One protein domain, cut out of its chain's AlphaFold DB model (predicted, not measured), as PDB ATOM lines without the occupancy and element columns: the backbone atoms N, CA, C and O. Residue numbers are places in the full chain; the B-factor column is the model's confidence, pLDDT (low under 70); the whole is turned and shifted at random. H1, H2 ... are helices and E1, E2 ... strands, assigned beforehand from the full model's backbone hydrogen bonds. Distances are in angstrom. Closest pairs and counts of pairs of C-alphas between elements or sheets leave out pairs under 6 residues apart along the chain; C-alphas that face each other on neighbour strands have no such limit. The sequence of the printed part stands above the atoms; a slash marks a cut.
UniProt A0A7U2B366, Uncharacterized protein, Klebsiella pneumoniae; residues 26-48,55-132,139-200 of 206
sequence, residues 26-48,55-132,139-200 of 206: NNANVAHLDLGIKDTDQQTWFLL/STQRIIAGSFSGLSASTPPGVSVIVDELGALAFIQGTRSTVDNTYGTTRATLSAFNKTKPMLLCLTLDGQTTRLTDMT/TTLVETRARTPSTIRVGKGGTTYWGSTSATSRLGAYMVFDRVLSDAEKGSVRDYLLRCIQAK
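Overview. This is residues 26 to 48, 55 to 132 and 139 to 200 of the 206 residues of an uncharacterized protein of Klebsiella pneumoniae (UniProt A0A7U2B366). Two strongly twisted sheets lie face to face as a sandwich, and one helix, H1, covers the face of the smaller sheet, E8 E7 E2 E11, that is turned away from the larger one. The long axis runs from the turn between E5 and E6 to the end of H1. The printed part has 163 residues, with E1 to E11 in order and then H1. The larger sheet, E1 E3 E4 E5 E6 E9 E10, is branched; both are antiparallel, and the class is mixed, helices and strands. The whole is compact, with a radius of gyration of the C-alphas of 15.2 A and spans of 52 by 36 by 32 A.

Arrangement. E1, residues 32 to 38, is an edge strand, antiparallel to E10, residues 151 to 154; N 35 and O 152 are 3.1 A apart, within hydrogen-bond range. E3, residues 58 to 62, lies on the other side of E10, with N 62 and O 153 2.9 A apart. E3, E4, residues 75 to 79, E5, residues 85 to 93, and E6, residues 99 to 105, form a meander of hairpins, each strand the antiparallel neighbour of the one before: N 60 and O 77 are 2.9 A apart, N 76 and O 88 2.9 A, N 89 and O 102 2.8 A. E9, residues 145 to 147, lies on the same side of E5 as E4, with N 92 and O 146 2.8 A apart. The second sheet runs E8, residues 125 to 130, E7, residues 115 to 122, E2, residues 42 to 48, and E11, residues 168 to 177. N 120 and O 127 of the hairpin E7 and E8 are 2.8 A apart, N 45 and O 119 2.8 A, N 46 and O 175 2.8 A. The parts of the sheets that face each other are 9.4 A centre to centre. H1, residues 183 to 200, is on the second sheet, making two layers, a helix on one face of a sheet; its height over the sheet is 10.1 A. It runs along the strands, at 26 degrees to E2 on the local plane. Its closest C-alphas to E7 are those of Arg 190 and Leu 116, 7.4 A apart. In H1, 13 of 14 O i to N i+4 pairs are within hydrogen-bond range.

Along the chain. E1 begins at C-alpha 32, (-43.409, 12.978, -29.340). E5 is 25.9 A long from first to last C-alpha, and E7 22.1 A. E11, 25.2 A, bends by 74 degrees at residue 172. H1, 26.2 A, ends at C-alpha 200, (-32.983, 2.972, -48.110).

Size, cuts and confidence. The C-alphas farthest apart, those of Asp 96 and Ala 199, are 52.7 A apart. Residues 49 to 54 and 133 to 138 are not printed; the gaps between C-alphas are 17.1 A and 20.6 A. The links E3 to E4 and E10 to E11 are long. Residue 28 and residues 157 to 160 have pLDDT under 70.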
ATOM      1  N   ASN A  26     -37.174  12.399 -23.806       81.06
ATOM      2  CA  ASN A  26     -38.017  11.976 -22.702       81.06
ATOM      3  C   ASN A  26     -38.427  13.221 -21.898       81.06
ATOM      4  O   ASN A  26     -37.965  13.416 -20.789       81.06
ATOM      5  N   ASN A  27     -39.222  14.114 -22.485       78.06
ATOM      6  CA  ASN A  27     -39.732  15.342 -21.888       78.06
ATOM      7  C   ASN A  27     -41.071  15.670 -22.552       78.06
ATOM      8  O   ASN A  27     -41.154  15.849 -23.767       78.06
ATOM      9  N   ALA A  28     -42.125  15.772 -21.741       69.75
ATOM     10  CA  ALA A  28     -43.488  15.974 -22.220       69.75
ATOM     11  C   ALA A  28     -43.694  17.269 -23.033       69.75
ATOM     12  O   ALA A  28     -44.658  17.336 -23.795       69.75
ATOM     13  N   ASN A  29     -42.801  18.256 -22.890       76.69
ATOM     14  CA  ASN A  29     -42.874  19.561 -23.554       76.69
ATOM     15  C   ASN A  29     -42.104  19.635 -24.884       76.69
ATOM     16  O   ASN A  29     -42.084  20.688 -25.516       76.69
ATOM     17  N   VAL A  30     -41.431  18.556 -25.292       83.56
ATOM     18  CA  VAL A  30     -40.679  18.491 -26.557       83.56
ATOM     19  C   VAL A  30     -41.457  17.596 -27.530       83.56
ATOM     20  O   VAL A  30     -42.681  17.473 -27.443       83.56
ATOM     21  N   ALA A  31     -40.771  16.984 -28.489       86.69
ATOM     22  CA  ALA A  31     -41.393  16.224 -29.544       86.69
ATOM     23  C   ALA A  31     -41.768  14.811 -29.100       86.69
ATOM     24  O   ALA A  31     -40.957  14.130 -28.474       86.69
ATOM     25  N   HIS A  32     -42.963  14.363 -29.476       88.94
ATOM     26  CA  HIS A  32     -43.409  12.978 -29.340       88.94
ATOM     27  C   HIS A  32     -44.543  12.664 -30.312       88.94
ATOM     28  O   HIS A  32     -45.166  13.566 -30.875       88.94
ATOM     29  N   LEU A  33     -44.825  11.376 -30.483       89.81
ATOM     30  CA  LEU A  33     -46.017  10.918 -31.187       89.81
ATOM     31  C   LEU A  33     -47.092  10.571 -30.163       89.81
ATOM     32  O   LEU A  33     -46.828   9.795 -29.242       89.81
ATOM     33  N   ASP A  34     -48.289  11.122 -30.331       90.00
ATOM     34  CA  ASP A  34     -49.496  10.649 -29.655       90.00
ATOM     35  C   ASP A  34     -50.313   9.845 -30.668       90.00
ATOM     36  O   ASP A  34     -50.719  10.373 -31.708       90.00
ATOM     37  N   LEU A  35     -50.492   8.548 -30.410       90.00
ATOM     38  CA  LEU A  35     -51.101   7.651 -31.390       90.00
ATOM     39  C   LEU A  35     -52.630   7.750 -31.424       90.00
ATOM     40  O   LEU A  35     -53.238   7.122 -32.284       90.00
ATOM     41  N   GLY A  36     -53.258   8.470 -30.487       88.62
ATOM     42  CA  GLY A  36     -54.719   8.577 -30.389       88.62
ATOM     43  C   GLY A  36     -55.427   7.298 -29.916       88.62
ATOM     44  O   GLY A  36     -56.589   7.353 -29.524       88.62
ATOM     45  N   ILE A  37     -54.717   6.170 -29.872       90.81
ATOM     46  CA  ILE A  37     -55.207   4.865 -29.423       90.81
ATOM     47  C   ILE A  37     -54.681   4.521 -28.028       90.81
ATOM     48  O   ILE A  37     -53.588   4.938 -27.628       90.81
ATOM     49  N   LYS A  38     -55.460   3.745 -27.272       92.19
ATOM     50  CA  LYS A  38     -55.034   3.210 -25.972       92.19
ATOM     51  C   LYS A  38     -54.344   1.863 -26.126       92.19
ATOM     52  O   LYS A  38     -54.588   1.147 -27.101       92.19
ATOM     53  N   ASP A  39     -53.519   1.495 -25.147       92.06
ATOM     54  CA  ASP A  39     -53.184   0.084 -25.002       92.06
ATOM     55  C   ASP A  39     -54.448  -0.725 -24.672       92.06
ATOM     56  O   ASP A  39     -55.463  -0.179 -24.235       92.06
ATOM     57  N   THR A  40     -54.432  -2.021 -24.948       92.44
ATOM     58  CA  THR A  40     -55.564  -2.921 -24.682       92.44
ATOM     59  C   THR A  40     -55.050  -4.260 -24.188       92.44
ATOM     60  O   THR A  40     -53.843  -4.508 -24.207       92.44
ATOM     61  N   ASP A  41     -55.955  -5.139 -23.761       92.19
ATOM     62  CA  ASP A  41     -55.606  -6.476 -23.275       92.19
ATOM     63  C   ASP A  41     -54.948  -7.352 -24.349       92.19
ATOM     64  O   ASP A  41     -54.165  -8.228 -24.004       92.19
ATOM     65  N   GLN A  42     -55.207  -7.095 -25.633       96.06
ATOM     66  CA  GLN A  42     -54.636  -7.843 -26.752       96.06
ATOM     67  C   GLN A  42     -54.070  -6.900 -27.800       96.06
ATOM     68  O   GLN A  42     -54.822  -6.202 -28.472       96.06
ATOM     69  N   GLN A  43     -52.750  -6.888 -27.950       97.38
ATOM     70  CA  GLN A  43     -52.062  -5.985 -28.867       97.38
ATOM     71  C   GLN A  43     -50.641  -6.476 -29.156       97.38
ATOM     72  O   GLN A  43     -49.992  -7.096 -28.313       97.38
ATOM     73  N   THR A  44     -50.122  -6.141 -30.334       98.56
ATOM     74  CA  THR A  44     -48.717  -6.382 -30.693       98.56
ATOM     75  C   THR A  44     -48.100  -5.100 -31.208       98.56
ATOM     76  O   THR A  44     -48.630  -4.486 -32.133       98.56
ATOM     77  N   TRP A  45     -47.000  -4.670 -30.602       97.94
ATOM     78  CA  TRP A  45     -46.301  -3.451 -30.983       97.94
ATOM     79  C   TRP A  45     -44.922  -3.795 -31.514       97.94
ATOM     80  O   TRP A  45     -44.219  -4.595 -30.906       97.94
ATOM     81  N   PHE A  46     -44.511  -3.130 -32.586       97.94
ATOM     82  CA  PHE A  46     -43.145  -3.168 -33.091       97.94
ATOM     83  C   PHE A  46     -42.518  -1.797 -32.925       97.94
ATOM     84  O   PHE A  46     -43.156  -0.793 -33.240       97.94
ATOM     85  N   LEU A  47     -41.275  -1.758 -32.456       96.25
ATOM     86  CA  LEU A  47     -40.492  -0.539 -32.293       96.25
ATOM     87  C   LEU A  47     -39.086  -0.801 -32.826       96.25
ATOM     88  O   LEU A  47     -38.368  -1.640 -32.287       96.25
ATOM     89  N   LEU A  48     -38.675  -0.075 -33.864       95.56
ATOM     90  CA  LEU A  48     -37.265  -0.033 -34.234       95.56
ATOM     91  C   LEU A  48     -36.574   1.031 -33.386       95.56
ATOM     92  O   LEU A  48     -36.801   2.225 -33.590       95.56
ATOM     93  N   SER A  55     -27.506   4.915 -21.661       90.94
ATOM     94  CA  SER A  55     -27.994   4.125 -20.522       90.94
ATOM     95  C   SER A  55     -28.950   4.883 -19.605       90.94
ATOM     96  O   SER A  55     -29.353   4.341 -18.581       90.94
ATOM     97  N   THR A  56     -29.296   6.124 -19.929       92.25
ATOM     98  CA  THR A  56     -30.122   6.964 -19.066       92.25
ATOM     99  C   THR A  56     -31.537   6.406 -18.980       92.25
ATOM    100  O   THR A  56     -32.162   6.115 -20.005       92.25
ATOM    101  N   GLN A  57     -32.061   6.291 -17.760       92.19
ATOM    102  CA  GLN A  57     -33.426   5.836 -17.520       92.19
ATOM    103  C   GLN A  57     -34.429   6.674 -18.329       92.19
ATOM    104  O   GLN A  57     -34.407   7.908 -18.264       92.19
ATOM    105  N   ARG A  58     -35.314   6.015 -19.083       92.56
ATOM    106  CA  ARG A  58     -36.306   6.677 -19.947       92.56
ATOM    107  C   ARG A  58     -37.415   5.742 -20.388       92.56
ATOM    108  O   ARG A  58     -37.234   4.527 -20.433       92.56
ATOM    109  N   ILE A  59     -38.536   6.327 -20.796       92.88
ATOM    110  CA  ILE A  59     -39.548   5.618 -21.577       92.88
ATOM    111  C   ILE A  59     -39.188   5.747 -23.061       92.88
ATOM    112  O   ILE A  59     -38.886   6.835 -23.553       92.88
ATOM    113  N   ILE A  60     -39.204   4.620 -23.771       93.75
ATOM    114  CA  ILE A  60     -38.969   4.564 -25.219       93.75
ATOM    115  C   ILE A  60     -40.299   4.777 -25.947       93.75
ATOM    116  O   ILE A  60     -40.442   5.690 -26.760       93.75
ATOM    117  N   ALA A  61     -41.287   3.950 -25.616       93.62
ATOM    118  CA  ALA A  61     -42.662   4.059 -26.076       93.62
ATOM    119  C   ALA A  61     -43.573   3.365 -25.066       93.62
ATOM    120  O   ALA A  61     -43.169   2.397 -24.416       93.62
ATOM    121  N   GLY A  62     -44.795   3.850 -24.922       93.69
ATOM    122  CA  GLY A  62     -45.691   3.356 -23.896       93.69
ATOM    123  C   GLY A  62     -46.888   4.242 -23.655       93.69
ATOM    124  O   GLY A  62     -47.019   5.324 -24.221       93.69
ATOM    125  N   SER A  63     -47.759   3.775 -22.780       92.81
ATOM    126  CA  SER A  63     -48.952   4.482 -22.349       92.81
ATOM    127  C   SER A  63     -48.881   4.963 -20.898       92.81
ATOM    128  O   SER A  63     -49.839   5.548 -20.397       92.81
ATOM    129  N   PHE A  64     -47.745   4.783 -20.210       91.19
ATOM    130  CA  PHE A  64     -47.602   5.240 -18.827       91.19
ATOM    131  C   PHE A  64     -47.978   6.718 -18.666       91.19
ATOM    132  O   PHE A  64     -47.440   7.594 -19.349       91.19
ATOM    133  N   SER A  65     -48.896   6.992 -17.735       86.94
ATOM    134  CA  SER A  65     -49.374   8.351 -17.463       86.94
ATOM    135  C   SER A  65     -49.390   8.744 -15.984       86.94
ATOM    136  O   SER A  65     -49.511   9.931 -15.694       86.94
ATOM    137  N   GLY A  66     -49.211   7.794 -15.060       89.44
ATOM    138  CA  GLY A  66     -49.185   8.029 -13.615       89.44
ATOM    139  C   GLY A  66     -49.486   6.756 -12.819       89.44
ATOM    140  O   GLY A  66     -49.303   5.651 -13.315       89.44
ATOM    141  N   LEU A  67     -49.951   6.906 -11.577       90.75
ATOM    142  CA  LEU A  67     -50.297   5.796 -10.674       90.75
ATOM    143  C   LEU A  67     -51.696   5.986 -10.062       90.75
ATOM    144  O   LEU A  67     -51.906   5.728  -8.881       90.75
ATOM    145  N   SER A  68     -52.648   6.499 -10.841       92.38
ATOM    146  CA  SER A  68     -54.005   6.782 -10.354       92.38
ATOM    147  C   SER A  68     -55.076   6.409 -11.378       92.38
ATOM    148  O   SER A  68     -54.770   6.119 -12.530       92.38
ATOM    149  N   ALA A  69     -56.350   6.471 -10.986       91.62
ATOM    150  CA  ALA A  69     -57.465   6.233 -11.904       91.62
ATOM    151  C   ALA A  69     -57.531   7.261 -13.053       91.62
ATOM    152  O   ALA A  69     -57.827   6.896 -14.188       91.62
ATOM    153  N   SER A  70     -57.237   8.537 -12.778       91.62
ATOM    154  CA  SER A  70     -57.230   9.614 -13.783       91.62
ATOM    155  C   SER A  70     -55.950   9.654 -14.621       91.62
ATOM    156  O   SER A  70     -55.935  10.240 -15.700       91.62
ATOM    157  N   THR A  71     -54.875   9.038 -14.128       89.56
ATOM    158  CA  THR A  71     -53.584   8.905 -14.811       89.56
ATOM    159  C   THR A  71     -53.073   7.468 -14.672       89.56
ATOM    160  O   THR A  71     -52.180   7.201 -13.863       89.56
ATOM    161  N   PRO A  72     -53.669   6.507 -15.401       90.38
ATOM    162  CA  PRO A  72     -53.355   5.096 -15.223       90.38
ATOM    163  C   PRO A  72     -51.912   4.748 -15.638       90.38
ATOM    164  O   PRO A  72     -51.348   5.380 -16.544       90.38
ATOM    165  N   PRO A  73     -51.301   3.726 -15.007       91.44
ATOM    166  CA  PRO A  73     -49.911   3.374 -15.276       91.44
ATOM    167  C   PRO A  73     -49.636   2.745 -16.642       91.44
ATOM    168  O   PRO A  73     -48.473   2.689 -17.025       91.44
ATOM    169  N   GLY A  74     -50.647   2.322 -17.406       93.62
ATOM    170  CA  GLY A  74     -50.454   1.862 -18.788       93.62
ATOM    171  C   GLY A  74     -49.452   0.712 -18.927       93.62
ATOM    172  O   GLY A  74     -49.282  -0.091 -18.016       93.62
ATOM    173  N   VAL A  75     -48.763   0.639 -20.060       95.31
ATOM    174  CA  VAL A  75     -47.619  -0.253 -20.296       95.31
ATOM    175  C   VAL A  75     -46.554   0.506 -21.075       95.31
ATOM    176  O   VAL A  75     -46.886   1.280 -21.969       95.31
ATOM    177  N   SER A  76     -45.277   0.310 -20.755       95.12
ATOM    178  CA  SER A  76     -44.188   1.014 -21.437       95.12
ATOM    179  C   SER A  76     -42.960   0.142 -21.611       95.12
ATOM    180  O   SER A  76     -42.557  -0.561 -20.689       95.12
ATOM    181  N   VAL A  77     -42.315   0.269 -22.769       96.38
ATOM    182  CA  VAL A  77     -40.936  -0.167 -23.000       96.38
ATOM    183  C   VAL A  77     -40.002   0.925 -22.483       96.38
ATOM    184  O   VAL A  77     -40.186   2.107 -22.794       96.38
ATOM    185  N   ILE A  78     -39.015   0.542 -21.678       95.06
ATOM    186  CA  ILE A  78     -38.143   1.468 -20.954       95.06
ATOM    187  C   ILE A  78     -36.675   1.058 -21.046       95.06
ATOM    188  O   ILE A  78     -36.349  -0.117 -21.210       95.06
ATOM    189  N   VAL A  79     -35.798   2.033 -20.835       94.50
ATOM    190  CA  VAL A  79     -34.488   1.785 -20.230       94.50
ATOM    191  C   VAL A  79     -34.625   2.104 -18.742       94.50
ATOM    192  O   VAL A  79     -35.119   3.178 -18.391       94.50
ATOM    193  N   ASP A  80     -34.273   1.159 -17.876       92.75
ATOM    194  CA  ASP A  80     -34.428   1.290 -16.427       92.75
ATOM    195  C   ASP A  80     -33.271   2.065 -15.767       92.75
ATOM    196  O   ASP A  80     -32.370   2.580 -16.432       92.75
ATOM    197  N   GLU A  81     -33.329   2.209 -14.444       90.69
ATOM    198  CA  GLU A  81     -32.338   2.923 -13.635       90.69
ATOM    199  C   GLU A  81     -30.936   2.297 -13.661       90.69
ATOM    200  O   GLU A  81     -29.949   2.999 -13.450       90.69
ATOM    201  N   LEU A  82     -30.835   1.000 -13.963       92.44
ATOM    202  CA  LEU A  82     -29.566   0.295 -14.166       92.44
ATOM    203  C   LEU A  82     -29.103   0.389 -15.626       92.44
ATOM    204  O   LEU A  82     -28.072  -0.165 -16.021       92.44
ATOM    205  N   GLY A  83     -29.871   1.091 -16.456       93.06
ATOM    206  CA  GLY A  83     -29.652   1.198 -17.878       93.06
ATOM    207  C   GLY A  83     -29.992  -0.082 -18.630       93.06
ATOM    208  O   GLY A  83     -29.465  -0.254 -19.725       93.06
ATOM    209  N   ALA A  84     -30.782  -1.004 -18.086       94.81
ATOM    210  CA  ALA A  84     -31.192  -2.220 -18.780       94.81
ATOM    211  C   ALA A  84     -32.487  -1.996 -19.575       94.81
ATOM    212  O   ALA A  84     -33.319  -1.166 -19.212       94.81
ATOM    213  N   LEU A  85     -32.665  -2.733 -20.676       96.62
ATOM    214  CA  LEU A  85     -33.915  -2.703 -21.429       96.62
ATOM    215  C   LEU A  85     -34.959  -3.548 -20.699       96.62
ATOM    216  O   LEU A  85     -34.719  -4.712 -20.376       96.62
ATOM    217  N   ALA A  86     -36.123  -2.965 -20.459       96.81
ATOM    218  CA  ALA A  86     -37.207  -3.606 -19.737       96.81
ATOM    219  C   ALA A  86     -38.558  -3.145 -20.286       96.81
ATOM    220  O   ALA A  86     -38.652  -2.223 -21.100       96.81
ATOM    221  N   PHE A  87     -39.624  -3.757 -19.788       96.62
ATOM    222  CA  PHE A  87     -40.939  -3.137 -19.830       96.62
ATOM    223  C   PHE A  87     -41.521  -3.030 -18.424       96.62
ATOM    224  O   PHE A  87     -41.201  -3.820 -17.530       96.62
ATOM    225  N   ILE A  88     -42.402  -2.051 -18.253       94.81
ATOM    226  CA  ILE A  88     -43.280  -1.922 -17.095       94.81
ATOM    227  C   ILE A  88     -44.719  -2.151 -17.535       94.81
ATOM    228  O   ILE A  88     -45.141  -1.653 -18.577       94.81
ATOM    229  N   GLN A  89     -45.474  -2.887 -16.728       95.12
ATOM    230  CA  GLN A  89     -46.905  -3.092 -16.890       95.12
ATOM    231  C   GLN A  89     -47.627  -2.527 -15.675       95.12
ATOM    232  O   GLN A  89     -47.408  -2.944 -14.539       95.12
ATOM    233  N   GLY A  90     -48.503  -1.572 -15.931       93.88
ATOM    234  CA  GLY A  90     -49.420  -0.997 -14.972       93.88
ATOM    235  C   GLY A  90     -50.433  -2.017 -14.485       93.88
ATOM    236  O   GLY A  90     -50.928  -2.864 -15.236       93.88
ATOM    237  N   THR A  91     -50.722  -1.935 -13.196       95.44
ATOM    238  CA  THR A  91     -51.617  -2.845 -12.499       95.44
ATOM    239  C   THR A  91     -52.605  -2.059 -11.657       95.44
ATOM    240  O   THR A  91     -52.271  -1.013 -11.097       95.44
ATOM    241  N   ARG A  92     -53.812  -2.602 -11.527       96.50
ATOM    242  CA  ARG A  92     -54.817  -2.210 -10.542       96.50
ATOM    243  C   ARG A  92     -55.213  -3.446  -9.754       96.50
ATOM    244  O   ARG A  92     -55.572  -4.464 -10.341       96.50
ATOM    245  N   SER A  93     -55.153  -3.352  -8.435       97.12
ATOM    246  CA  SER A  93     -55.719  -4.358  -7.543       97.12
ATOM    247  C   SER A  93     -57.238  -4.395  -7.681       97.12
ATOM    248  O   SER A  93     -57.900  -3.362  -7.578       97.12
ATOM    249  N   THR A  94     -57.798  -5.578  -7.909       96.25
ATOM    250  CA  THR A  94     -59.253  -5.775  -7.974       96.25
ATOM    251  C   THR A  94     -59.908  -5.824  -6.590       96.25
ATOM    252  O   THR A  94     -61.132  -5.816  -6.506       96.25
ATOM    253  N   VAL A  95     -59.109  -5.829  -5.514       97.12
ATOM    254  CA  VAL A  95     -59.577  -5.901  -4.121       97.12
ATOM    255  C   VAL A  95     -59.812  -4.510  -3.528       97.12
ATOM    256  O   VAL A  95     -60.854  -4.254  -2.938       97.12
ATOM    257  N   ASP A  96     -58.849  -3.603  -3.694       96.06
ATOM    258  CA  ASP A  96     -58.811  -2.292  -3.025       96.06
ATOM    259  C   ASP A  96     -58.609  -1.114  -3.998       96.06
ATOM    260  O   ASP A  96     -58.514   0.033  -3.573       96.06
ATOM    261  N   ASN A  97     -58.568  -1.373  -5.311       94.75
ATOM    262  CA  ASN A  97     -58.285  -0.383  -6.358       94.75
ATOM    263  C   ASN A  97     -56.922   0.325  -6.230       94.75
ATOM    264  O   ASN A  97     -56.723   1.381  -6.833       94.75
ATOM    265  N   THR A  98     -55.952  -0.265  -5.529       96.19
ATOM    266  CA  THR A  98     -54.584   0.267  -5.492       96.19
ATOM    267  C   THR A  98     -53.886   0.082  -6.844       96.19
ATOM    268  O   THR A  98     -53.876  -1.017  -7.410       96.19
ATOM    269  N   TYR A  99     -53.270   1.154  -7.349       95.31
ATOM    270  CA  TYR A  99     -52.527   1.178  -8.612       95.31
ATOM    271  C   TYR A  99     -51.030   0.958  -8.381       95.31
ATOM    272  O   TYR A  99     -50.473   1.385  -7.372       95.31
ATOM    273  N   GLY A 100     -50.364   0.311  -9.331       93.50
ATOM    274  CA  GLY A 100     -48.928   0.054  -9.263       93.50
ATOM    275  C   GLY A 100     -48.356  -0.369 -10.606       93.50
ATOM    276  O   GLY A 100     -49.046  -0.339 -11.624       93.50
ATOM    277  N   THR A 101     -47.106  -0.815 -10.607       92.88
ATOM    278  CA  THR A 101     -46.450  -1.388 -11.785       92.88
ATOM    279  C   THR A 101     -45.769  -2.703 -11.426       92.88
ATOM    280  O   THR A 101     -45.342  -2.913 -10.293       92.88
ATOM    281  N   THR A 102     -45.680  -3.598 -12.402       94.19
ATOM    282  CA  THR A 102     -44.755  -4.732 -12.405       94.19
ATOM    283  C   THR A 102     -43.746  -4.533 -13.529       94.19
ATOM    284  O   THR A 102     -44.022  -3.812 -14.491       94.19
ATOM    285  N   ARG A 103     -42.571  -5.147 -13.414       94.81
ATOM    286  CA  ARG A 103     -41.453  -4.962 -14.343       94.81
ATOM    287  C   ARG A 103     -40.862  -6.306 -14.727       94.81
ATOM    288  O   ARG A 103     -40.706  -7.172 -13.868       94.81
ATOM    289  N   ALA A 104     -40.460  -6.438 -15.986       97.69
ATOM    290  CA  ALA A 104     -39.555  -7.497 -16.407       97.69
ATOM    291  C   ALA A 104     -38.443  -6.920 -17.290       97.69
ATOM    292  O   ALA A 104     -38.700  -6.169 -18.234       97.69
ATOM    293  N   THR A 105     -37.208  -7.274 -16.951       97.56
ATOM    294  CA  THR A 105     -35.982  -6.791 -17.596       97.56
ATOM    295  C   THR A 105     -35.448  -7.866 -18.536       97.56
ATOM    296  O   THR A 105     -35.446  -9.047 -18.180       97.56
ATOM    297  N   LEU A 106     -35.002  -7.484 -19.736       96.31
ATOM    298  CA  LEU A 106     -34.324  -8.413 -20.640       96.31
ATOM    299  C   LEU A 106     -32.987  -8.834 -20.032       96.31
ATOM    300  O   LEU A 106     -32.237  -8.011 -19.514       96.31
ATOM    301  N   SER A 107     -32.665 -10.122 -20.143       90.81
ATOM    302  CA  SER A 107     -31.436 -10.696 -19.585       90.81
ATOM    303  C   SER A 107     -30.158 -10.137 -20.212       90.81
ATOM    304  O   SER A 107     -29.095 -10.211 -19.603       90.81
ATOM    305  N   ALA A 108     -30.245  -9.573 -21.418       89.38
ATOM    306  CA  ALA A 108     -29.167  -8.826 -22.039       89.38
ATOM    307  C   ALA A 108     -29.726  -7.671 -22.877       89.38
ATOM    308  O   ALA A 108     -30.782  -7.781 -23.497       89.38
ATOM    309  N   PHE A 109     -28.987  -6.562 -22.889       91.06
ATOM    310  CA  PHE A 109     -29.317  -5.365 -23.653       91.06
ATOM    311  C   PHE A 109     -28.067  -4.843 -24.361       91.06
ATOM    312  O   PHE A 109     -27.161  -4.296 -23.727       91.06
ATOM    313  N   ASN A 110     -28.017  -5.005 -25.686       89.94
ATOM    314  CA  ASN A 110     -26.924  -4.485 -26.498       89.94
ATOM    315  C   ASN A 110     -27.181  -3.021 -26.884       89.94
ATOM    316  O   ASN A 110     -27.876  -2.731 -27.848       89.94
ATOM    317  N   LYS A 111     -26.570  -2.086 -26.154       91.00
ATOM    318  CA  LYS A 111     -26.747  -0.638 -26.375       91.00
ATOM    319  C   LYS A 111     -26.014  -0.090 -27.603       91.00
ATOM    320  O   LYS A 111     -26.202   1.074 -27.949       91.00
ATOM    321  N   THR A 112     -25.159  -0.899 -28.224       91.31
ATOM    322  CA  THR A 112     -24.247  -0.447 -29.287       91.31
ATOM    323  C   THR A 112     -24.867  -0.500 -30.677       91.31
ATOM    324  O   THR A 112     -24.288   0.044 -31.615       91.31
ATOM    325  N   LYS A 113     -26.023  -1.159 -30.819       90.88
ATOM    326  CA  LYS A 113     -26.688  -1.374 -32.101       90.88
ATOM    327  C   LYS A 113     -28.200  -1.170 -32.002       90.88
ATOM    328  O   LYS A 113     -28.776  -1.424 -30.941       90.88
ATOM    329  N   PRO A 114     -28.847  -0.756 -33.102       94.19
ATOM    330  CA  PRO A 114     -30.294  -0.763 -33.207       94.19
ATOM    331  C   PRO A 114     -30.898  -2.160 -33.081       94.19
ATOM    332  O   PRO A 114     -30.310  -3.155 -33.489       94.19
ATOM    333  N   MET A 115     -32.128  -2.219 -32.591       94.94
ATOM    334  CA  MET A 115     -32.866  -3.462 -32.389       94.94
ATOM    335  C   MET A 115     -34.337  -3.304 -32.747       94.94
ATOM    336  O   MET A 115     -34.936  -2.244 -32.542       94.94
ATOM    337  N   LEU A 116     -34.929  -4.380 -33.265       96.19
ATOM    338  CA  LEU A 116     -36.370  -4.463 -33.448       96.19
ATOM    339  C   LEU A 116     -36.998  -5.078 -32.198       96.19
ATOM    340  O   LEU A 116     -36.856  -6.271 -31.933       96.19
ATOM    341  N   LEU A 117     -37.721  -4.257 -31.448       97.69
ATOM    342  CA  LEU A 117     -38.457  -4.679 -30.269       97.69
ATOM    343  C   LEU A 117     -39.891  -5.045 -30.639       97.69
ATOM    344  O   LEU A 117     -40.534  -4.341 -31.417       97.69
ATOM    345  N   CYS A 118     -40.397  -6.113 -30.034       98.31
ATOM    346  CA  CYS A 118     -41.780  -6.551 -30.128       98.31
ATOM    347  C   CYS A 118     -42.388  -6.648 -28.725       98.31
ATOM    348  O   CYS A 118     -42.017  -7.532 -27.951       98.31
ATOM    349  N   LEU A 119     -43.332  -5.764 -28.396       98.50
ATOM    350  CA  LEU A 119     -44.130  -5.855 -27.171       98.50
ATOM    351  C   LEU A 119     -45.439  -6.578 -27.498       98.50
ATOM    352  O   LEU A 119     -46.215  -6.115 -28.327       98.50
ATOM    353  N   THR A 120     -45.681  -7.722 -26.868       98.50
ATOM    354  CA  THR A 120     -46.931  -8.478 -26.986       98.50
ATOM    355  C   THR A 120     -47.717  -8.353 -25.693       98.50
ATOM    356  O   THR A 120     -47.192  -8.615 -24.611       98.50
ATOM    357  N   LEU A 121     -48.974  -7.972 -25.840       97.81
ATOM    358  CA  LEU A 121     -49.975  -7.859 -24.800       97.81
ATOM    359  C   LEU A 121     -50.988  -8.974 -25.047       97.81
ATOM    360  O   LEU A 121     -51.650  -8.946 -26.080       97.81
ATOM    361  N   ASP A 122     -51.053  -9.961 -24.158       97.06
ATOM    362  CA  ASP A 122     -51.908 -11.146 -24.289       97.06
ATOM    363  C   ASP A 122     -52.646 -11.407 -22.967       97.06
ATOM    364  O   ASP A 122     -52.203 -12.143 -22.078       97.06
ATOM    365  N   GLY A 123     -53.745 -10.676 -22.784       93.31
ATOM    366  CA  GLY A 123     -54.516 -10.647 -21.551       93.31
ATOM    367  C   GLY A 123     -53.681 -10.141 -20.373       93.31
ATOM    368  O   GLY A 123     -53.269  -8.980 -20.322       93.31
ATOM    369  N   GLN A 124     -53.451 -11.027 -19.402       93.75
ATOM    370  CA  GLN A 124     -52.661 -10.737 -18.200       93.75
ATOM    371  C   GLN A 124     -51.151 -10.848 -18.427       93.75
ATOM    372  O   GLN A 124     -50.380 -10.344 -17.603       93.75
ATOM    373  N   THR A 125     -50.729 -11.495 -19.514       96.94
ATOM    374  CA  THR A 125     -49.320 -11.681 -19.842       96.94
ATOM    375  C   THR A 125     -48.842 -10.568 -20.762       96.94
ATOM    376  O   THR A 125     -49.417 -10.316 -21.818       96.94
ATOM    377  N   THR A 126     -47.734  -9.937 -20.385       98.19
ATOM    378  CA  THR A 126     -46.983  -9.046 -21.273       98.19
ATOM    379  C   THR A 126     -45.614  -9.639 -21.527       98.19
ATOM    380  O   THR A 126     -44.958 -10.128 -20.604       98.19
ATOM    381  N   ARG A 127     -45.168  -9.579 -22.780       98.25
ATOM    382  CA  ARG A 127     -43.847 -10.031 -23.209       98.25
ATOM    383  C   ARG A 127     -43.179  -8.958 -24.048       98.25
ATOM    384  O   ARG A 127     -43.770  -8.482 -25.011       98.25
ATOM    385  N   LEU A 128     -41.935  -8.634 -23.726       98.56
ATOM    386  CA  LEU A 128     -41.059  -7.850 -24.583       98.56
ATOM    387  C   LEU A 128     -40.010  -8.780 -25.181       98.56
ATOM    388  O   LEU A 128     -39.307  -9.474 -24.446       98.56
ATOM    389  N   THR A 129     -39.898  -8.767 -26.501       98.12
ATOM    390  CA  THR A 129     -38.902  -9.530 -27.249       98.12
ATOM    391  C   THR A 129     -38.018  -8.573 -28.030       98.12
ATOM    392  O   THR A 129     -38.514  -7.782 -28.828       98.12
ATOM    393  N   ASP A 130     -36.708  -8.672 -27.840       96.25
ATOM    394  CA  ASP A 130     -35.729  -8.194 -28.808       96.25
ATOM    395  C   ASP A 130     -35.638  -9.235 -29.930       96.25
ATOM    396  O   ASP A 130     -35.068 -10.317 -29.766       96.25
ATOM    397  N   MET A 131     -36.249  -8.917 -31.068       95.62
ATOM    398  CA  MET A 131     -36.302  -9.802 -32.230       95.62
ATOM    399  C   MET A 131     -34.988  -9.838 -33.016       95.62
ATOM    400  O   MET A 131     -34.824 -10.697 -33.884       95.62
ATOM    401  N   THR A 132     -34.061  -8.915 -32.753       93.12
ATOM    402  CA  THR A 132     -32.731  -8.912 -33.368       93.12
ATOM    403  C   THR A 132     -31.841  -9.948 -32.695       93.12
ATOM    404  O   THR A 132     -31.211 -10.751 -33.381       93.12
ATOM    405  N   THR A 139     -43.934 -11.058 -17.991       97.38
ATOM    406  CA  THR A 139     -44.612 -11.063 -16.697       97.38
ATOM    407  C   THR A 139     -46.057 -11.488 -16.909       97.38
ATOM    408  O   THR A 139     -46.637 -11.199 -17.958       97.38
ATOM    409  N   THR A 140     -46.631 -12.163 -15.921       97.50
ATOM    410  CA  THR A 140     -48.050 -12.523 -15.890       97.50
ATOM    411  C   THR A 140     -48.623 -11.976 -14.599       97.50
ATOM    412  O   THR A 140     -48.071 -12.214 -13.523       97.50
ATOM    413  N   LEU A 141     -49.702 -11.205 -14.705       95.62
ATOM    414  CA  LEU A 141     -50.396 -10.724 -13.518       95.62
ATOM    415  C   LEU A 141     -51.004 -11.891 -12.741       95.62
ATOM    416  O   LEU A 141     -51.402 -12.904 -13.305       95.62
ATOM    417  N   VAL A 142     -51.046 -11.738 -11.422       95.31
ATOM    418  CA  VAL A 142     -51.830 -12.620 -10.556       95.31
ATOM    419  C   VAL A 142     -53.308 -12.245 -10.652       95.31
ATOM    420  O   VAL A 142     -53.635 -11.101 -10.954       95.31
ATOM    421  N   GLU A 143     -54.202 -13.168 -10.305       93.75
ATOM    422  CA  GLU A 143     -55.659 -13.014 -10.472       93.75
ATOM    423  C   GLU A 143     -56.253 -11.759  -9.803       93.75
ATOM    424  O   GLU A 143     -57.246 -11.204 -10.269       93.75
ATOM    425  N   THR A 144     -55.631 -11.264  -8.729       95.81
ATOM    426  CA  THR A 144     -56.055 -10.041  -8.023       95.81
ATOM    427  C   THR A 144     -55.567  -8.747  -8.682       95.81
ATOM    428  O   THR A 144     -55.720  -7.661  -8.115       95.81
ATOM    429  N   ARG A 145     -54.953  -8.827  -9.868       96.25
ATOM    430  CA  ARG A 145     -54.386  -7.691 -10.599       96.25
ATOM    431  C   ARG A 145     -54.948  -7.633 -12.015       96.25
ATOM    432  O   ARG A 145     -54.851  -8.576 -12.788       96.25
ATOM    433  N   ALA A 146     -55.477  -6.469 -12.370       94.81
ATOM    434  CA  ALA A 146     -55.928  -6.144 -13.715       94.81
ATOM    435  C   ALA A 146     -54.995  -5.122 -14.369       94.81
ATOM    436  O   ALA A 146     -54.317  -4.354 -13.680       94.81
ATOM    437  N   ARG A 147     -54.995  -5.077 -15.703       94.00
ATOM    438  CA  ARG A 147     -54.307  -4.031 -16.463       94.00
ATOM    439  C   ARG A 147     -55.014  -2.688 -16.341       94.00
ATOM    440  O   ARG A 147     -56.188  -2.603 -15.981       94.00
ATOM    441  N   THR A 148     -54.275  -1.627 -16.640       93.00
ATOM    442  CA  THR A 148     -54.739  -0.239 -16.526       93.00
ATOM    443  C   THR A 148     -54.405   0.538 -17.793       93.00
ATOM    444  O   THR A 148     -53.385   1.232 -17.816       93.00
ATOM    445  N   PRO A 149     -55.212   0.405 -18.856       92.31
ATOM    446  CA  PRO A 149     -54.845   0.975 -20.138       92.31
ATOM    447  C   PRO A 149     -54.905   2.506 -20.190       92.31
ATOM    448  O   PRO A 149     -55.683   3.149 -19.480       92.31
ATOM    449  N   SER A 150     -54.095   3.092 -21.063       91.88
ATOM    450  CA  SER A 150     -53.926   4.526 -21.282       91.88
ATOM    451  C   SER A 150     -53.487   4.809 -22.725       91.88
ATOM    452  O   SER A 150     -53.216   3.890 -23.493       91.88
ATOM    453  N   THR A 151     -53.420   6.079 -23.123       91.56
ATOM    454  CA  THR A 151     -53.071   6.478 -24.497       91.56
ATOM    455  C   THR A 151     -51.602   6.206 -24.813       91.56
ATOM    456  O   THR A 151     -50.716   6.662 -24.084       91.56
ATOM    457  N   ILE A 152     -51.350   5.507 -25.921       92.81
ATOM    458  CA  ILE A 152     -50.010   5.143 -26.384       92.81
ATOM    459  C   ILE A 152     -49.304   6.372 -26.950       92.81
ATOM    460  O   ILE A 152     -49.829   7.085 -27.810       92.81
ATOM    461  N   ARG A 153     -48.068   6.576 -26.503       91.38
ATOM    462  CA  ARG A 153     -47.145   7.572 -27.032       91.38
ATOM    463  C   ARG A 153     -45.811   6.940 -27.380       91.38
ATOM    464  O   ARG A 153     -45.368   5.977 -26.754       91.38
ATOM    465  N   VAL A 154     -45.138   7.535 -28.352       90.81
ATOM    466  CA  VAL A 154     -43.797   7.129 -28.773       90.81
ATOM    467  C   VAL A 154     -42.851   8.303 -28.550       90.81
ATOM    468  O   VAL A 154     -43.155   9.430 -28.943       90.81
ATOM    469  N   GLY A 155     -41.725   8.052 -27.879       82.94
ATOM    470  CA  GLY A 155     -40.736   9.085 -27.581       82.94
ATOM    471  C   GLY A 155     -41.117  10.038 -26.445       82.94
ATOM    472  O   GLY A 155     -40.423  11.022 -26.237       82.94
ATOM    473  N   LYS A 156     -42.191   9.758 -25.695       80.44
ATOM    474  CA  LYS A 156     -42.596  10.517 -24.502       80.44
ATOM    475  C   LYS A 156     -42.601   9.629 -23.277       80.44
ATOM    476  O   LYS A 156     -43.223   8.571 -23.285       80.44
ATOM    477  N   GLY A 157     -42.007  10.125 -22.201       67.88
ATOM    478  CA  GLY A 157     -42.224   9.587 -20.867       67.88
ATOM    479  C   GLY A 157     -42.971  10.547 -19.961       67.88
ATOM    480  O   GLY A 157     -43.036  11.754 -20.198       67.88
ATOM    481  N   GLY A 158     -43.524   9.991 -18.887       68.25
ATOM    482  CA  GLY A 158     -43.925  10.759 -17.717       68.25
ATOM    483  C   GLY A 158     -42.704  11.022 -16.848       68.25
ATOM    484  O   GLY A 158     -42.546  10.352 -15.841       68.25
ATOM    485  N   THR A 159     -41.843  11.966 -17.233       63.97
ATOM    486  CA  THR A 159     -40.567  12.272 -16.546       63.97
ATOM    487  C   THR A 159     -40.699  12.509 -15.053       63.97
ATOM    488  O   THR A 159     -39.834  12.113 -14.285       63.97
ATOM    489  N   THR A 160     -41.803  13.122 -14.631       69.25
ATOM    490  CA  THR A 160     -42.133  13.341 -13.218       69.25
ATOM    491  C   THR A 160     -42.214  12.034 -12.423       69.25
ATOM    492  O   THR A 160     -42.022  12.038 -11.213       69.25
ATOM    493  N   TYR A 161     -42.494  10.922 -13.098       70.56
ATOM    494  CA  TYR A 161     -42.690   9.604 -12.508       70.56
ATOM    495  C   TYR A 161     -41.645   8.576 -12.962       70.56
ATOM    496  O   TYR A 161     -41.416   7.606 -12.245       70.56
ATOM    497  N   TRP A 162     -41.044   8.744 -14.148       75.62
ATOM    498  CA  TRP A 162     -40.112   7.780 -14.724       75.62
ATOM    499  C   TRP A 162     -39.116   8.405 -15.715       75.62
ATOM    500  O   TRP A 162     -39.492   8.910 -16.781       75.62
ATOM    501  N   GLY A 163     -37.825   8.267 -15.407       80.56
ATOM    502  CA  GLY A 163     -36.719   8.617 -16.293       80.56
ATOM    503  C   GLY A 163     -36.233  10.062 -16.209       80.56
ATOM    504  O   GLY A 163     -36.792  10.908 -15.520       80.56
ATOM    505  N   SER A 164     -35.158  10.342 -16.942       84.94
ATOM    506  CA  SER A 164     -34.525  11.661 -16.992       84.94
ATOM    507  C   SER A 164     -35.152  12.558 -18.059       84.94
ATOM    508  O   SER A 164     -35.484  12.085 -19.146       84.94
ATOM    509  N   THR A 165     -35.236  13.864 -17.785       83.00
ATOM    510  CA  THR A 165     -35.651  14.902 -18.747       83.00
ATOM    511  C   THR A 165     -34.626  15.149 -19.855       83.00
ATOM    512  O   THR A 165     -34.974  15.707 -20.896       83.00
ATOM    513  N   SER A 166     -33.369  14.746 -19.647       82.75
ATOM    514  CA  SER A 166     -32.288  14.858 -20.636       82.75
ATOM    515  C   SER A 166     -32.142  13.619 -21.518       82.75
ATOM    516  O   SER A 166     -31.423  13.666 -22.514       82.75
ATOM    517  N   ALA A 167     -32.802  12.515 -21.163       88.56
ATOM    518  CA  ALA A 167     -32.677  11.269 -21.898       88.56
ATOM    519  C   ALA A 167     -33.332  11.366 -23.278       88.56
ATOM    520  O   ALA A 167     -34.348  12.049 -23.455       88.56
ATOM    521  N   THR A 168     -32.779  10.641 -24.251       88.75
ATOM    522  CA  THR A 168     -33.310  10.634 -25.618       88.75
ATOM    523  C   THR A 168     -33.549   9.223 -26.135       88.75
ATOM    524  O   THR A 168     -32.859   8.271 -25.774       88.75
ATOM    525  N   SER A 169     -34.552   9.078 -26.993       90.50
ATOM    526  CA  SER A 169     -34.898   7.821 -27.651       90.50
ATOM    527  C   SER A 169     -34.853   8.029 -29.156       90.50
ATOM    528  O   SER A 169     -35.501   8.942 -29.668       90.50
ATOM    529  N   ARG A 170     -34.097   7.193 -29.869       94.00
ATOM    530  CA  ARG A 170     -34.052   7.206 -31.331       94.00
ATOM    531  C   ARG A 170     -34.908   6.082 -31.878       94.00
ATOM    532  O   ARG A 170     -34.684   4.914 -31.571       94.00
ATOM    533  N   LEU A 171     -35.913   6.441 -32.664       94.25
ATOM    534  CA  LEU A 171     -36.923   5.515 -33.165       94.25
ATOM    535  C   LEU A 171     -37.013   5.631 -34.680       94.25
ATOM    536  O   LEU A 171     -37.166   6.731 -35.207       94.25
ATOM    537  N   GLY A 172     -36.881   4.499 -35.369       92.62
ATOM    538  CA  GLY A 172     -36.900   4.443 -36.833       92.62
ATOM    539  C   GLY A 172     -38.233   3.981 -37.418       92.62
ATOM    540  O   GLY A 172     -38.565   4.301 -38.554       92.62
ATOM    541  N   ALA A 173     -39.011   3.228 -36.644       92.06
ATOM    542  CA  ALA A 173     -40.318   2.727 -37.043       92.06
ATOM    543  C   ALA A 173     -41.135   2.359 -35.805       92.06
ATOM    544  O   ALA A 173     -40.576   1.939 -34.788       92.06
ATOM    545  N   TYR A 174     -42.456   2.468 -35.922       92.31
ATOM    546  CA  TYR A 174     -43.396   1.901 -34.966       92.31
ATOM    547  C   TYR A 174     -44.604   1.315 -35.704       92.31
ATOM    548  O   TYR A 174     -45.013   1.834 -36.743       92.31
ATOM    549  N   MET A 175     -45.169   0.235 -35.172       94.88
ATOM    550  CA  MET A 175     -46.426  -0.357 -35.638       94.88
ATOM    551  C   MET A 175     -47.198  -0.881 -34.434       94.88
ATOM    552  O   MET A 175     -46.591  -1.438 -33.524       94.88
ATOM    553  N   VAL A 176     -48.520  -0.729 -34.439       95.44
ATOM    554  CA  VAL A 176     -49.409  -1.274 -33.406       95.44
ATOM    555  C   VAL A 176     -50.515  -2.058 -34.099       95.44
ATOM    556  O   VAL A 176     -51.181  -1.537 -34.989       95.44
ATOM    557  N   PHE A 177     -50.689  -3.307 -33.688       96.69
ATOM    558  CA  PHE A 177     -51.770  -4.189 -34.109       96.69
ATOM    559  C   PHE A 177     -52.710  -4.387 -32.925       96.69
ATOM    560  O   PHE A 177     -52.242  -4.712 -31.835       96.69
ATOM    561  N   ASP A 178     -54.015  -4.249 -33.139       95.00
ATOM    562  CA  ASP A 178     -55.096  -4.402 -32.149       95.00
ATOM    563  C   ASP A 178     -55.397  -5.865 -31.771       95.00
ATOM    564  O   ASP A 178     -56.478  -6.197 -31.289       95.00
ATOM    565  N   ARG A 179     -54.424  -6.749 -32.000       97.31
ATOM    566  CA  ARG A 179     -54.493  -8.178 -31.715       97.31
ATOM    567  C   ARG A 179     -53.117  -8.740 -31.397       97.31
ATOM    568  O   ARG A 179     -52.078  -8.148 -31.714       97.31
ATOM    569  N   VAL A 180     -53.113  -9.942 -30.836       98.31
ATOM    570  CA  VAL A 180     -51.901 -10.752 -30.709       98.31
ATOM    571  C   VAL A 180     -51.557 -11.347 -32.075       98.31
ATOM    572  O   VAL A 180     -52.363 -12.051 -32.684       98.31
ATOM    573  N   LEU A 181     -50.362 -11.041 -32.577       98.50
ATOM    574  CA  LEU A 181     -49.814 -11.694 -33.761       98.50
ATOM    575  C   LEU A 181     -49.208 -13.048 -33.376       98.50
ATOM    576  O   LEU A 181     -48.566 -13.186 -32.328       98.50
ATOM    577  N   SER A 182     -49.349 -14.028 -34.261       98.00
ATOM    578  CA  SER A 182     -48.590 -15.280 -34.197       98.00
ATOM    579  C   SER A 182     -47.097 -15.040 -34.446       98.00
ATOM    580  O   SER A 182     -46.693 -14.010 -34.990       98.00
ATOM    581  N   ASP A 183     -46.252 -16.004 -34.091       96.25
ATOM    582  CA  ASP A 183     -44.804 -15.872 -34.295       96.25
ATOM    583  C   ASP A 183     -44.423 -15.800 -35.782       96.25
ATOM    584  O   ASP A 183     -43.521 -15.048 -36.150       96.25
ATOM    585  N   ALA A 184     -45.168 -16.487 -36.656       97.75
ATOM    586  CA  ALA A 184     -44.994 -16.392 -38.107       97.75
ATOM    587  C   ALA A 184     -45.336 -14.989 -38.642       97.75
ATOM    588  O   ALA A 184     -44.613 -14.435 -39.476       97.75
ATOM    589  N   GLU A 185     -46.410 -14.379 -38.136       98.44
ATOM    590  CA  GLU A 185     -46.778 -13.005 -38.488       98.44
ATOM    591  C   GLU A 185     -45.748 -12.002 -37.965       98.44
ATOM    592  O   GLU A 185     -45.340 -11.110 -38.707       98.44
ATOM    593  N   LYS A 186     -45.262 -12.173 -36.727       98.19
ATOM    594  CA  LYS A 186     -44.186 -11.334 -36.178       98.19
ATOM    595  C   LYS A 186     -42.913 -11.436 -37.018       98.19
ATOM    596  O   LYS A 186     -42.308 -10.408 -37.313       98.19
ATOM    597  N   GLY A 187     -42.535 -12.647 -37.434       96.81
ATOM    598  CA  GLY A 187     -41.420 -12.878 -38.354       96.81
ATOM    599  C   GLY A 187     -41.610 -12.151 -39.687       96.81
ATOM    600  O   GLY A 187     -40.729 -11.416 -40.120       96.81
ATOM    601  N   SER A 188     -42.808 -12.242 -40.269       97.31
ATOM    602  CA  SER A 188     -43.138 -11.554 -41.525       97.31
ATOM    603  C   SER A 188     -43.058 -10.026 -41.400       97.31
ATOM    604  O   SER A 188     -42.539  -9.355 -42.292       97.31
ATOM    605  N   VAL A 189     -43.535  -9.460 -40.284       96.25
ATOM    606  CA  VAL A 189     -43.435  -8.016 -40.004       96.25
ATOM    607  C   VAL A 189     -41.977  -7.590 -39.832       96.25
ATOM    608  O   VAL A 189     -41.571  -6.574 -40.401       96.25
ATOM    609  N   ARG A 190     -41.177  -8.371 -39.093       95.00
ATOM    610  CA  ARG A 190     -39.733  -8.143 -38.945       95.00
ATOM    611  C   ARG A 190     -39.050  -8.093 -40.306       95.00
ATOM    612  O   ARG A 190     -38.394  -7.099 -40.606       95.00
ATOM    613  N   ASP A 191     -39.229  -9.121 -41.125       94.12
ATOM    614  CA  ASP A 191     -38.557  -9.226 -42.421       94.12
ATOM    615  C   ASP A 191     -38.971  -8.086 -43.358       94.12
ATOM    616  O   ASP A 191     -38.133  -7.489 -44.038       94.12
ATOM    617  N   TYR A 192     -40.256  -7.715 -43.339       94.00
ATOM    618  CA  TYR A 192     -40.761  -6.569 -44.087       94.00
ATOM    619  C   TYR A 192     -40.100  -5.253 -43.654       94.00
ATOM    620  O   TYR A 192     -39.600  -4.514 -44.506       94.00
ATOM    621  N   LEU A 193     -40.076  -4.962 -42.347       92.31
ATOM    622  CA  LEU A 193     -39.470  -3.745 -41.803       92.31
ATOM    623  C   LEU A 193     -37.981  -3.664 -42.148       92.31
ATOM    624  O   LEU A 193     -37.536  -2.655 -42.700       92.31
ATOM    625  N   LEU A 194     -37.229  -4.732 -41.870       89.56
ATOM    626  CA  LEU A 194     -35.790  -4.782 -42.127       89.56
ATOM    627  C   LEU A 194     -35.485  -4.574 -43.610       89.56
ATOM    628  O   LEU A 194     -34.655  -3.729 -43.939       89.56
ATOM    629  N   ARG A 195     -36.220  -5.245 -44.507       91.75
ATOM    630  CA  ARG A 195     -36.061  -5.073 -45.957       91.75
ATOM    631  C   ARG A 195     -36.299  -3.628 -46.394       91.75
ATOM    632  O   ARG A 195     -35.500  -3.083 -47.150       91.75
ATOM    633  N   CYS A 196     -37.382  -3.002 -45.932       91.75
ATOM    634  CA  CYS A 196     -37.711  -1.619 -46.289       91.75
ATOM    635  C   CYS A 196     -36.647  -0.627 -45.798       91.75
ATOM    636  O   CYS A 196     -36.284   0.301 -46.521       91.75
ATOM    637  N   ILE A 197     -36.127  -0.830 -44.586       91.31
ATOM    638  CA  ILE A 197     -35.097   0.038 -44.012       91.31
ATOM    639  C   ILE A 197     -33.761  -0.165 -44.720       91.31
ATOM    640  O   ILE A 197     -33.156   0.817 -45.132       91.31
ATOM    641  N   GLN A 198     -33.329  -1.409 -44.929       90.62
ATOM    642  CA  GLN A 198     -32.064  -1.721 -45.602       90.62
ATOM    643  C   GLN A 198     -32.052  -1.266 -47.064       90.62
ATOM    644  O   GLN A 198     -31.010  -0.845 -47.556       90.62
ATOM    645  N   ALA A 199     -33.202  -1.276 -47.748       92.31
ATOM    646  CA  ALA A 199     -33.309  -0.756 -49.111       92.31
ATOM    647  C   ALA A 199     -32.971   0.743 -49.206       92.31
ATOM    648  O   ALA A 199     -32.448   1.186 -50.227       92.31
ATOM    649  N   LYS A 200     -33.260   1.526 -48.157       91.50
ATOM    650  CA  LYS A 200     -32.983   2.972 -48.110       91.50
ATOM    651  C   LYS A 200     -31.706   3.323 -47.337       91.50
ATOM    652  O   LYS A 200     -31.053   4.307 -47.669       91.50
TER     653      LYS A 200